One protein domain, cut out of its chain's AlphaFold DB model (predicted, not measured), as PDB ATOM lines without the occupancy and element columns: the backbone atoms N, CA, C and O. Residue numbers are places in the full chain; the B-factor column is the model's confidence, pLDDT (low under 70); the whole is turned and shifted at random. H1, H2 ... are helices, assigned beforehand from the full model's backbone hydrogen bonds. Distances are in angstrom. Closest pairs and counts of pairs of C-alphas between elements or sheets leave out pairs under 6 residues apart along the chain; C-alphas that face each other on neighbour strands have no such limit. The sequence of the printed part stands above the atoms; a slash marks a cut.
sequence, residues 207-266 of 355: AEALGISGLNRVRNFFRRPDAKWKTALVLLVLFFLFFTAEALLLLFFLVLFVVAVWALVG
ATOM      1  N   ALA A 207      29.764  -4.049  34.194       68.75
ATOM      2  CA  ALA A 207      30.240  -5.428  34.205       68.75
ATOM      3  C   ALA A 207      31.456  -5.631  33.284       68.75
ATOM      4  O   ALA A 207      32.370  -6.374  33.644       68.75
ATOM      5  N   GLU A 208      31.492  -4.938  32.140       78.44
ATOM      6  CA  GLU A 208      32.670  -4.873  31.267       78.44
ATOM      7  C   GLU A 208      33.845  -4.170  31.957       78.44
ATOM      8  O   GLU A 208      34.962  -4.687  31.931       78.44
ATOM      9  N   ALA A 209      33.591  -3.055  32.650       76.81
ATOM     10  CA  ALA A 209      34.621  -2.331  33.399       76.81
ATOM     11  C   ALA A 209      35.227  -3.153  34.554       76.81
ATOM     12  O   ALA A 209      36.393  -2.970  34.894       76.81
ATOM     13  N   LEU A 210      34.461  -4.080  35.137       74.81
ATOM     14  CA  LEU A 210      34.903  -4.945  36.237       74.81
ATOM     15  C   LEU A 210      35.534  -6.273  35.772       74.81
ATOM     16  O   LEU A 210      35.917  -7.090  36.607       74.81
ATOM     17  N   GLY A 211      35.642  -6.526  34.459       73.38
ATOM     18  CA  GLY A 211      36.310  -7.720  33.922       73.38
ATOM     19  C   GLY A 211      35.646  -9.050  34.309       73.38
ATOM     20  O   GLY A 211      36.287 -10.106  34.289       73.38
ATOM     21  N   ILE A 212      34.359  -9.028  34.672       70.00
ATOM     22  CA  ILE A 212      33.645 -10.205  35.174       70.00
ATOM     23  C   ILE A 212      33.299 -11.119  33.989       70.00
ATOM     24  O   ILE A 212      32.206 -11.092  33.424       70.00
ATOM     25  N   SER A 213      34.224 -12.012  33.647       69.69
ATOM     26  CA  SER A 213      34.110 -13.052  32.607       69.69
ATOM     27  C   SER A 213      33.019 -14.120  32.875       69.69
ATOM     28  O   SER A 213      32.896 -15.117  32.160       69.69
ATOM     29  N   GLY A 214      32.160 -13.899  33.878       66.75
ATOM     30  CA  GLY A 214      31.047 -14.759  34.287       66.75
ATOM     31  C   GLY A 214      29.725 -14.559  33.530       66.75
ATOM     32  O   GLY A 214      28.799 -15.351  33.728       66.75
ATOM     33  N   LEU A 215      29.614 -13.572  32.634       67.50
ATOM     34  CA  LEU A 215      28.376 -13.260  31.891       67.50
ATOM     35  C   LEU A 215      27.820 -14.452  31.088       67.50
ATOM     36  O   LEU A 215      26.611 -14.685  31.071       67.50
ATOM     37  N   ASN A 216      28.687 -15.295  30.517       73.38
ATOM     38  CA  ASN A 216      28.261 -16.516  29.820       73.38
ATOM     39  C   ASN A 216      27.622 -17.555  30.761       73.38
ATOM     40  O   ASN A 216      26.757 -18.330  30.341       73.38
ATOM     41  N   ARG A 217      28.006 -17.562  32.043       69.94
ATOM     42  CA  ARG A 217      27.448 -18.456  33.068       69.94
ATOM     43  C   ARG A 217      26.058 -17.981  33.496       69.94
ATOM     44  O   ARG A 217      25.143 -18.797  33.581       69.94
ATOM     45  N   VAL A 218      25.877 -16.666  33.642       68.00
ATOM     46  CA  VAL A 218      24.574 -16.031  33.898       68.00
ATOM     47  C   VAL A 218      23.624 -16.243  32.713       68.00
ATOM     48  O   VAL A 218      22.494 -16.691  32.896       68.00
ATOM     49  N   ARG A 219      24.097 -16.052  31.474       74.88
ATOM     50  CA  ARG A 219      23.287 -16.272  30.261       74.88
ATOM     51  C   ARG A 219      22.820 -17.722  30.109       74.88
ATOM     52  O   ARG A 219      21.673 -17.969  29.740       74.88
ATOM     53  N   ASN A 220      23.686 -18.690  30.409       74.81
ATOM     54  CA  ASN A 220      23.320 -20.108  30.373       74.81
ATOM     55  C   ASN A 220      22.381 -20.512  31.523       74.81
ATOM     56  O   ASN A 220      21.576 -21.423  31.338       74.81
ATOM     57  N   PHE A 221      22.430 -19.819  32.665       70.25
ATOM     58  CA  PHE A 221      21.497 -20.013  33.778       70.25
ATOM     59  C   PHE A 221      20.069 -19.586  33.410       70.25
ATOM     60  O   PHE A 221      19.126 -20.340  33.638       70.25
ATOM     61  N   PHE A 222      19.905 -18.442  32.736       70.75
ATOM     62  CA  PHE A 222      18.590 -17.986  32.258       70.75
ATOM     63  C   PHE A 222      17.993 -18.863  31.144       70.75
ATOM     64  O   PHE A 222      16.779 -18.883  30.964       70.75
ATOM     65  N   ARG A 223      18.815 -19.629  30.413       73.62
ATOM     66  CA  ARG A 223      18.352 -20.531  29.343       73.62
ATOM     67  C   ARG A 223      17.727 -21.843  29.831       73.62
ATOM     68  O   ARG A 223      17.099 -22.520  29.022       73.62
ATOM     69  N   ARG A 224      17.888 -22.217  31.105       71.38
ATOM     70  CA  ARG A 224      17.266 -23.420  31.692       71.38
ATOM     71  C   ARG A 224      16.478 -23.065  32.955       71.38
ATOM     72  O   ARG A 224      16.955 -23.325  34.061       71.38
ATOM     73  N   PRO A 225      15.275 -22.479  32.823       58.47
ATOM     74  CA  PRO A 225      14.423 -22.128  33.955       58.47
ATOM     75  C   PRO A 225      13.712 -23.361  34.547       58.47
ATOM     76  O   PRO A 225      12.533 -23.306  34.882       58.47
ATOM     77  N   ASP A 226      14.412 -24.487  34.704       67.56
ATOM     78  CA  ASP A 226      13.810 -25.739  35.189       67.56
ATOM     79  C   ASP A 226      13.536 -25.705  36.708       67.56
ATOM     80  O   ASP A 226      12.944 -26.624  37.268       67.56
ATOM     81  N   ALA A 227      13.926 -24.629  37.400       74.31
ATOM     82  CA  ALA A 227      13.709 -24.454  38.830       74.31
ATOM     83  C   ALA A 227      13.274 -23.017  39.151       74.31
ATOM     84  O   ALA A 227      14.103 -22.118  39.280       74.31
ATOM     85  N   LYS A 228      11.965 -22.812  39.340       80.81
ATOM     86  CA  LYS A 228      11.351 -21.513  39.686       80.81
ATOM     87  C   LYS A 228      12.006 -20.832  40.903       80.81
ATOM     88  O   LYS A 228      12.080 -19.607  40.961       80.81
ATOM     89  N   TRP A 229      12.532 -21.616  41.848       85.62
ATOM     90  CA  TRP A 229      13.237 -21.096  43.025       85.62
ATOM     91  C   TRP A 229      14.583 -20.446  42.676       85.62
ATOM     92  O   TRP A 229      14.960 -19.451  43.284       85.62
ATOM     93  N   LYS A 230      15.286 -20.949  41.654       79.94
ATOM     94  CA  LYS A 230      16.580 -20.413  41.208       79.94
ATOM     95  C   LYS A 230      16.426 -19.051  40.543       79.94
ATOM     96  O   LYS A 230      17.218 -18.150  40.792       79.94
ATOM     97  N   THR A 231      15.384 -18.888  39.729       77.75
ATOM     98  CA  THR A 231      15.036 -17.592  39.134       77.75
ATOM     99  C   THR A 231      14.593 -16.589  40.194       77.75
ATOM    100  O   THR A 231      15.014 -15.440  40.130       77.75
ATOM    101  N   ALA A 232      13.817 -17.019  41.198       82.75
ATOM    102  CA  ALA A 232      13.443 -16.160  42.322       82.75
ATOM    103  C   ALA A 232      14.674 -15.711  43.125       82.75
ATOM    104  O   ALA A 232      14.798 -14.532  43.428       82.75
ATOM    105  N   LEU A 233      15.620 -16.618  43.387       82.62
ATOM    106  CA  LEU A 233      16.852 -16.305  44.111       82.62
ATOM    107  C   LEU A 233      17.750 -15.330  43.335       82.62
ATOM    108  O   LEU A 233      18.258 -14.379  43.912       82.62
ATOM    109  N   VAL A 234      17.915 -15.516  42.020       82.44
ATOM    110  CA  VAL A 234      18.696 -14.580  41.193       82.44
ATOM    111  C   VAL A 234      18.031 -13.211  41.112       82.44
ATOM    112  O   VAL A 234      18.727 -12.208  41.224       82.44
ATOM    113  N   LEU A 235      16.704 -13.153  40.962       82.94
ATOM    114  CA  LEU A 235      15.972 -11.886  41.001       82.94
ATOM    115  C   LEU A 235      16.081 -11.210  42.368       82.94
ATOM    116  O   LEU A 235      16.245  -9.999  42.409       82.94
ATOM    117  N   LEU A 236      16.051 -11.974  43.462       79.94
ATOM    118  CA  LEU A 236      16.253 -11.460  44.817       79.94
ATOM    119  C   LEU A 236      17.659 -10.869  44.983       79.94
ATOM    120  O   LEU A 236      17.797  -9.758  45.480       79.94
ATOM    121  N   VAL A 237      18.698 -11.567  44.519       80.62
ATOM    122  CA  VAL A 237      20.086 -11.076  44.576       80.62
ATOM    123  C   VAL A 237      20.267  -9.823  43.716       80.62
ATOM    124  O   VAL A 237      20.876  -8.858  44.164       80.62
ATOM    125  N   LEU A 238      19.701  -9.800  42.504       79.06
ATOM    126  CA  LEU A 238      19.693  -8.609  41.650       79.06
ATOM    127  C   LEU A 238      18.935  -7.449  42.302       79.06
ATOM    128  O   LEU A 238      19.405  -6.319  42.252       79.06
ATOM    129  N   PHE A 239      17.798  -7.725  42.938       79.19
ATOM    130  CA  PHE A 239      17.035  -6.726  43.676       79.19
ATOM    131  C   PHE A 239      17.876  -6.126  44.812       79.19
ATOM    132  O   PHE A 239      17.992  -4.909  44.888       79.19
ATOM    133  N   PHE A 240      18.553  -6.953  45.613       73.69
ATOM    134  CA  PHE A 240      19.456  -6.490  46.676       73.69
ATOM    135  C   PHE A 240      20.662  -5.693  46.158       73.69
ATOM    136  O   PHE A 240      21.077  -4.727  46.792       73.69
ATOM    137  N   LEU A 241      21.223  -6.072  45.005       75.62
ATOM    138  CA  LEU A 241      22.345  -5.356  44.387       75.62
ATOM    139  C   LEU A 241      21.942  -3.966  43.886       75.62
ATOM    140  O   LEU A 241      22.691  -3.015  44.080       75.62
ATOM    141  N   PHE A 242      20.778  -3.844  43.246       73.94
ATOM    142  CA  PHE A 242      20.324  -2.584  42.652       73.94
ATOM    143  C   PHE A 242      19.656  -1.637  43.647       73.94
ATOM    144  O   PHE A 242      19.763  -0.425  43.494       73.94
ATOM    145  N   PHE A 243      18.973  -2.185  44.646       76.06
ATOM    146  CA  PHE A 243      18.228  -1.432  45.647       76.06
ATOM    147  C   PHE A 243      18.912  -1.573  46.998       76.06
ATOM    148  O   PHE A 243      18.291  -1.976  47.968       76.06
ATOM    149  N   THR A 244      20.224  -1.342  47.076       79.06
ATOM    150  CA  THR A 244      20.989  -1.668  48.289       79.06
ATOM    151  C   THR A 244      20.447  -0.920  49.511       79.06
ATOM    152  O   THR A 244      20.338  -1.503  50.585       79.06
ATOM    153  N   ALA A 245      20.024   0.337  49.343       81.06
ATOM    154  CA  ALA A 245      19.415   1.122  50.414       81.06
ATOM    155  C   ALA A 245      17.998   0.633  50.761       81.06
ATOM    156  O   ALA A 245      17.700   0.403  51.933       81.06
ATOM    157  N   GLU A 246      17.125   0.420  49.771       81.31
ATOM    158  CA  GLU A 246      15.755  -0.034  50.031       81.31
ATOM    159  C   GLU A 246      15.698  -1.492  50.494       81.31
ATOM    160  O   GLU A 246      14.816  -1.853  51.264       81.31
ATOM    161  N   ALA A 247      16.639  -2.331  50.072       80.88
ATOM    162  CA  ALA A 247      16.751  -3.719  50.490       80.88
ATOM    163  C   ALA A 247      17.287  -3.827  51.920       80.88
ATOM    164  O   ALA A 247      16.791  -4.659  52.674       80.88
ATOM    165  N   LEU A 248      18.226  -2.963  52.328       84.56
ATOM    166  CA  LEU A 248      18.613  -2.830  53.737       84.56
ATOM    167  C   LEU A 248      17.436  -2.348  54.590       84.56
ATOM    168  O   LEU A 248      17.192  -2.905  55.656       84.56
ATOM    169  N   LEU A 249      16.664  -1.375  54.101       86.38
ATOM    170  CA  LEU A 249      15.461  -0.896  54.782       86.38
ATOM    171  C   LEU A 249      14.386  -1.991  54.874       86.38
ATOM    172  O   LEU A 249      13.808  -2.199  55.936       86.38
ATOM    173  N   LEU A 250      14.152  -2.751  53.804       88.00
ATOM    174  CA  LEU A 250      13.205  -3.866  53.794       88.00
ATOM    175  C   LEU A 250      13.668  -5.019  54.692       88.00
ATOM    176  O   LEU A 250      12.846  -5.599  55.394       88.00
ATOM    177  N   LEU A 251      14.969  -5.324  54.718       87.69
ATOM    178  CA  LEU A 251      15.557  -6.290  55.647       87.69
ATOM    179  C   LEU A 251      15.388  -5.828  57.098       87.69
ATOM    180  O   LEU A 251      14.985  -6.619  57.945       87.69
ATOM    181  N   PHE A 252      15.628  -4.548  57.375       90.62
ATOM    182  CA  PHE A 252      15.409  -3.950  58.687       90.62
ATOM    183  C   PHE A 252      13.940  -4.066  59.124       90.62
ATOM    184  O   PHE A 252      13.666  -4.538  60.225       90.62
ATOM    185  N   PHE A 253      12.984  -3.737  58.246       94.00
ATOM    186  CA  PHE A 253      11.556  -3.919  58.527       94.00
ATOM    187  C   PHE A 253      11.157  -5.387  58.681       94.00
ATOM    188  O   PHE A 253      10.295  -5.690  59.500       94.00
ATOM    189  N   LEU A 254      11.776  -6.305  57.936       94.06
ATOM    190  CA  LEU A 254      11.544  -7.740  58.086       94.06
ATOM    191  C   LEU A 254      12.001  -8.230  59.465       94.06
ATOM    192  O   LEU A 254      11.257  -8.949  60.127       94.06
ATOM    193  N   VAL A 255      13.187  -7.817  59.918       93.81
ATOM    194  CA  VAL A 255      13.693  -8.145  61.260       93.81
ATOM    195  C   VAL A 255      12.787  -7.543  62.333       93.81
ATOM    196  O   VAL A 255      12.354  -8.267  63.226       93.81
ATOM    197  N   LEU A 256      12.419  -6.261  62.214       94.12
ATOM    198  CA  LEU A 256      11.466  -5.625  63.131       94.12
ATOM    199  C   LEU A 256      10.116  -6.340  63.152       94.12
ATOM    200  O   LEU A 256       9.535  -6.504  64.217       94.12
ATOM    201  N   PHE A 257       9.621  -6.784  61.998       96.31
ATOM    202  CA  PHE A 257       8.377  -7.536  61.907       96.31
ATOM    203  C   PHE A 257       8.476  -8.878  62.638       96.31
ATOM    204  O   PHE A 257       7.572  -9.219  63.392       96.31
ATOM    205  N   VAL A 258       9.580  -9.617  62.476       94.50
ATOM    206  CA  VAL A 258       9.814 -10.874  63.210       94.50
ATOM    207  C   VAL A 258       9.872 -10.628  64.717       94.50
ATOM    208  O   VAL A 258       9.213 -11.344  65.465       94.50
ATOM    209  N   VAL A 259      10.587  -9.591  65.164       94.12
ATOM    210  CA  VAL A 259      10.659  -9.209  66.586       94.12
ATOM    211  C   VAL A 259       9.288  -8.786  67.116       94.12
ATOM    212  O   VAL A 259       8.907  -9.193  68.208       94.12
ATOM    213  N   ALA A 260       8.513  -8.020  66.346       94.94
ATOM    214  CA  ALA A 260       7.170  -7.602  66.729       94.94
ATOM    215  C   ALA A 260       6.215  -8.796  66.845       94.94
ATOM    216  O   ALA A 260       5.481  -8.891  67.822       94.94
ATOM    217  N   VAL A 261       6.244  -9.731  65.891       95.38
ATOM    218  CA  VAL A 261       5.459 -10.974  65.966       95.38
ATOM    219  C   VAL A 261       5.886 -11.803  67.177       95.38
ATOM    220  O   VAL A 261       5.023 -12.282  67.904       95.38
ATOM    221  N   TRP A 262       7.191 -11.929  67.426       93.81
ATOM    222  CA  TRP A 262       7.718 -12.628  68.597       93.81
ATOM    223  C   TRP A 262       7.249 -11.987  69.909       93.81
ATOM    224  O   TRP A 262       6.762 -12.688  70.790       93.81
ATOM    225  N   ALA A 263       7.290 -10.656  70.006       95.00
ATOM    226  CA  ALA A 263       6.820  -9.915  71.173       95.00
ATOM    227  C   ALA A 263       5.292  -9.987  71.362       95.00
ATOM    228  O   ALA A 263       4.825 -10.031  72.494       95.00
ATOM    229  N   LEU A 264       4.509 -10.005  70.274       97.00
ATOM    230  CA  LEU A 264       3.045 -10.111  70.339       97.00
ATOM    231  C   LEU A 264       2.570 -11.513  70.724       97.00
ATOM    232  O   LEU A 264       1.588 -11.649  71.445       97.00
ATOM    233  N   VAL A 265       3.211 -12.546  70.176       96.94
ATOM    234  CA  VAL A 265       2.832 -13.945  70.416       96.94
ATOM    235  C   VAL A 265       3.370 -14.421  71.765       96.94
ATOM    236  O   VAL A 265       2.719 -15.218  72.435       96.94
ATOM    237  N   GLY A 266       4.522 -13.894  72.179       95.12
ATOM    238  CA  GLY A 266       5.263 -14.353  73.342       95.12
ATOM    239  C   GLY A 266       6.152 -15.559  73.010       95.12
ATOM    240  O   GLY A 266       5.838 -16.337  72.100       95.12
TER     241      GLY A 266
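AT A GLANCE: This is residues 207 to 266 of the 355 residues of an uncharacterized protein of Rhodobacterales bacterium (UniProt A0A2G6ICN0). The longest helix, H3, meets H2 near their ends in an open V, and the short H1 stands near the other end of H2, in a flat, loosely joined zigzag; residues 252 to 266, of which 252 to 265 belong to H3, stick out. The printed part has 60 residues with three named helices, in the order H1, H2, H3, and no named strand; the class is all helix. It is extended, with a radius of gyration of the C-alphas of 16.8 A and spans of 49 by 30 by 11 A.

IN THESE COORDINATES: H3, residues 244 to 265, is 31.1 A long and ends at C-alpha 265 (2.832, -13.945, 70.416). H2, residues 228 to 242, is 21.2 A long. H1, residues 215 to 222, begins at C-alpha 215 (28.376, -13.260, 31.891) and is 10.9 A long.

HOW THE PARTS SIT: H3 and H2 only just touch, with 3 pairs of C-alphas within 8 A, and only at the corner by their link; the closest C-alphas, of Ala 247 and Phe 240, are 5.4 A apart. They run opposite ways at a steep tilt of 64 degrees. H1 and H2 are close but not clearly touching, the closest C-alphas, of Phe 222 and Thr 231, being 7.8 A apart. H1 and H3 are apart. In H1, H2 and H3 every O i to N i+4 pair is within hydrogen-bond range.

THE WHOLE: The two farthest C-alphas, of Glu 208 and Gly 266, are 51.1 A apart. The printed part has no cut, and both links are tight. The mean pLDDT of the printed part is 80.9; residues 207, 213 to 215, 217 to 218 and 225 to 226 are under 70.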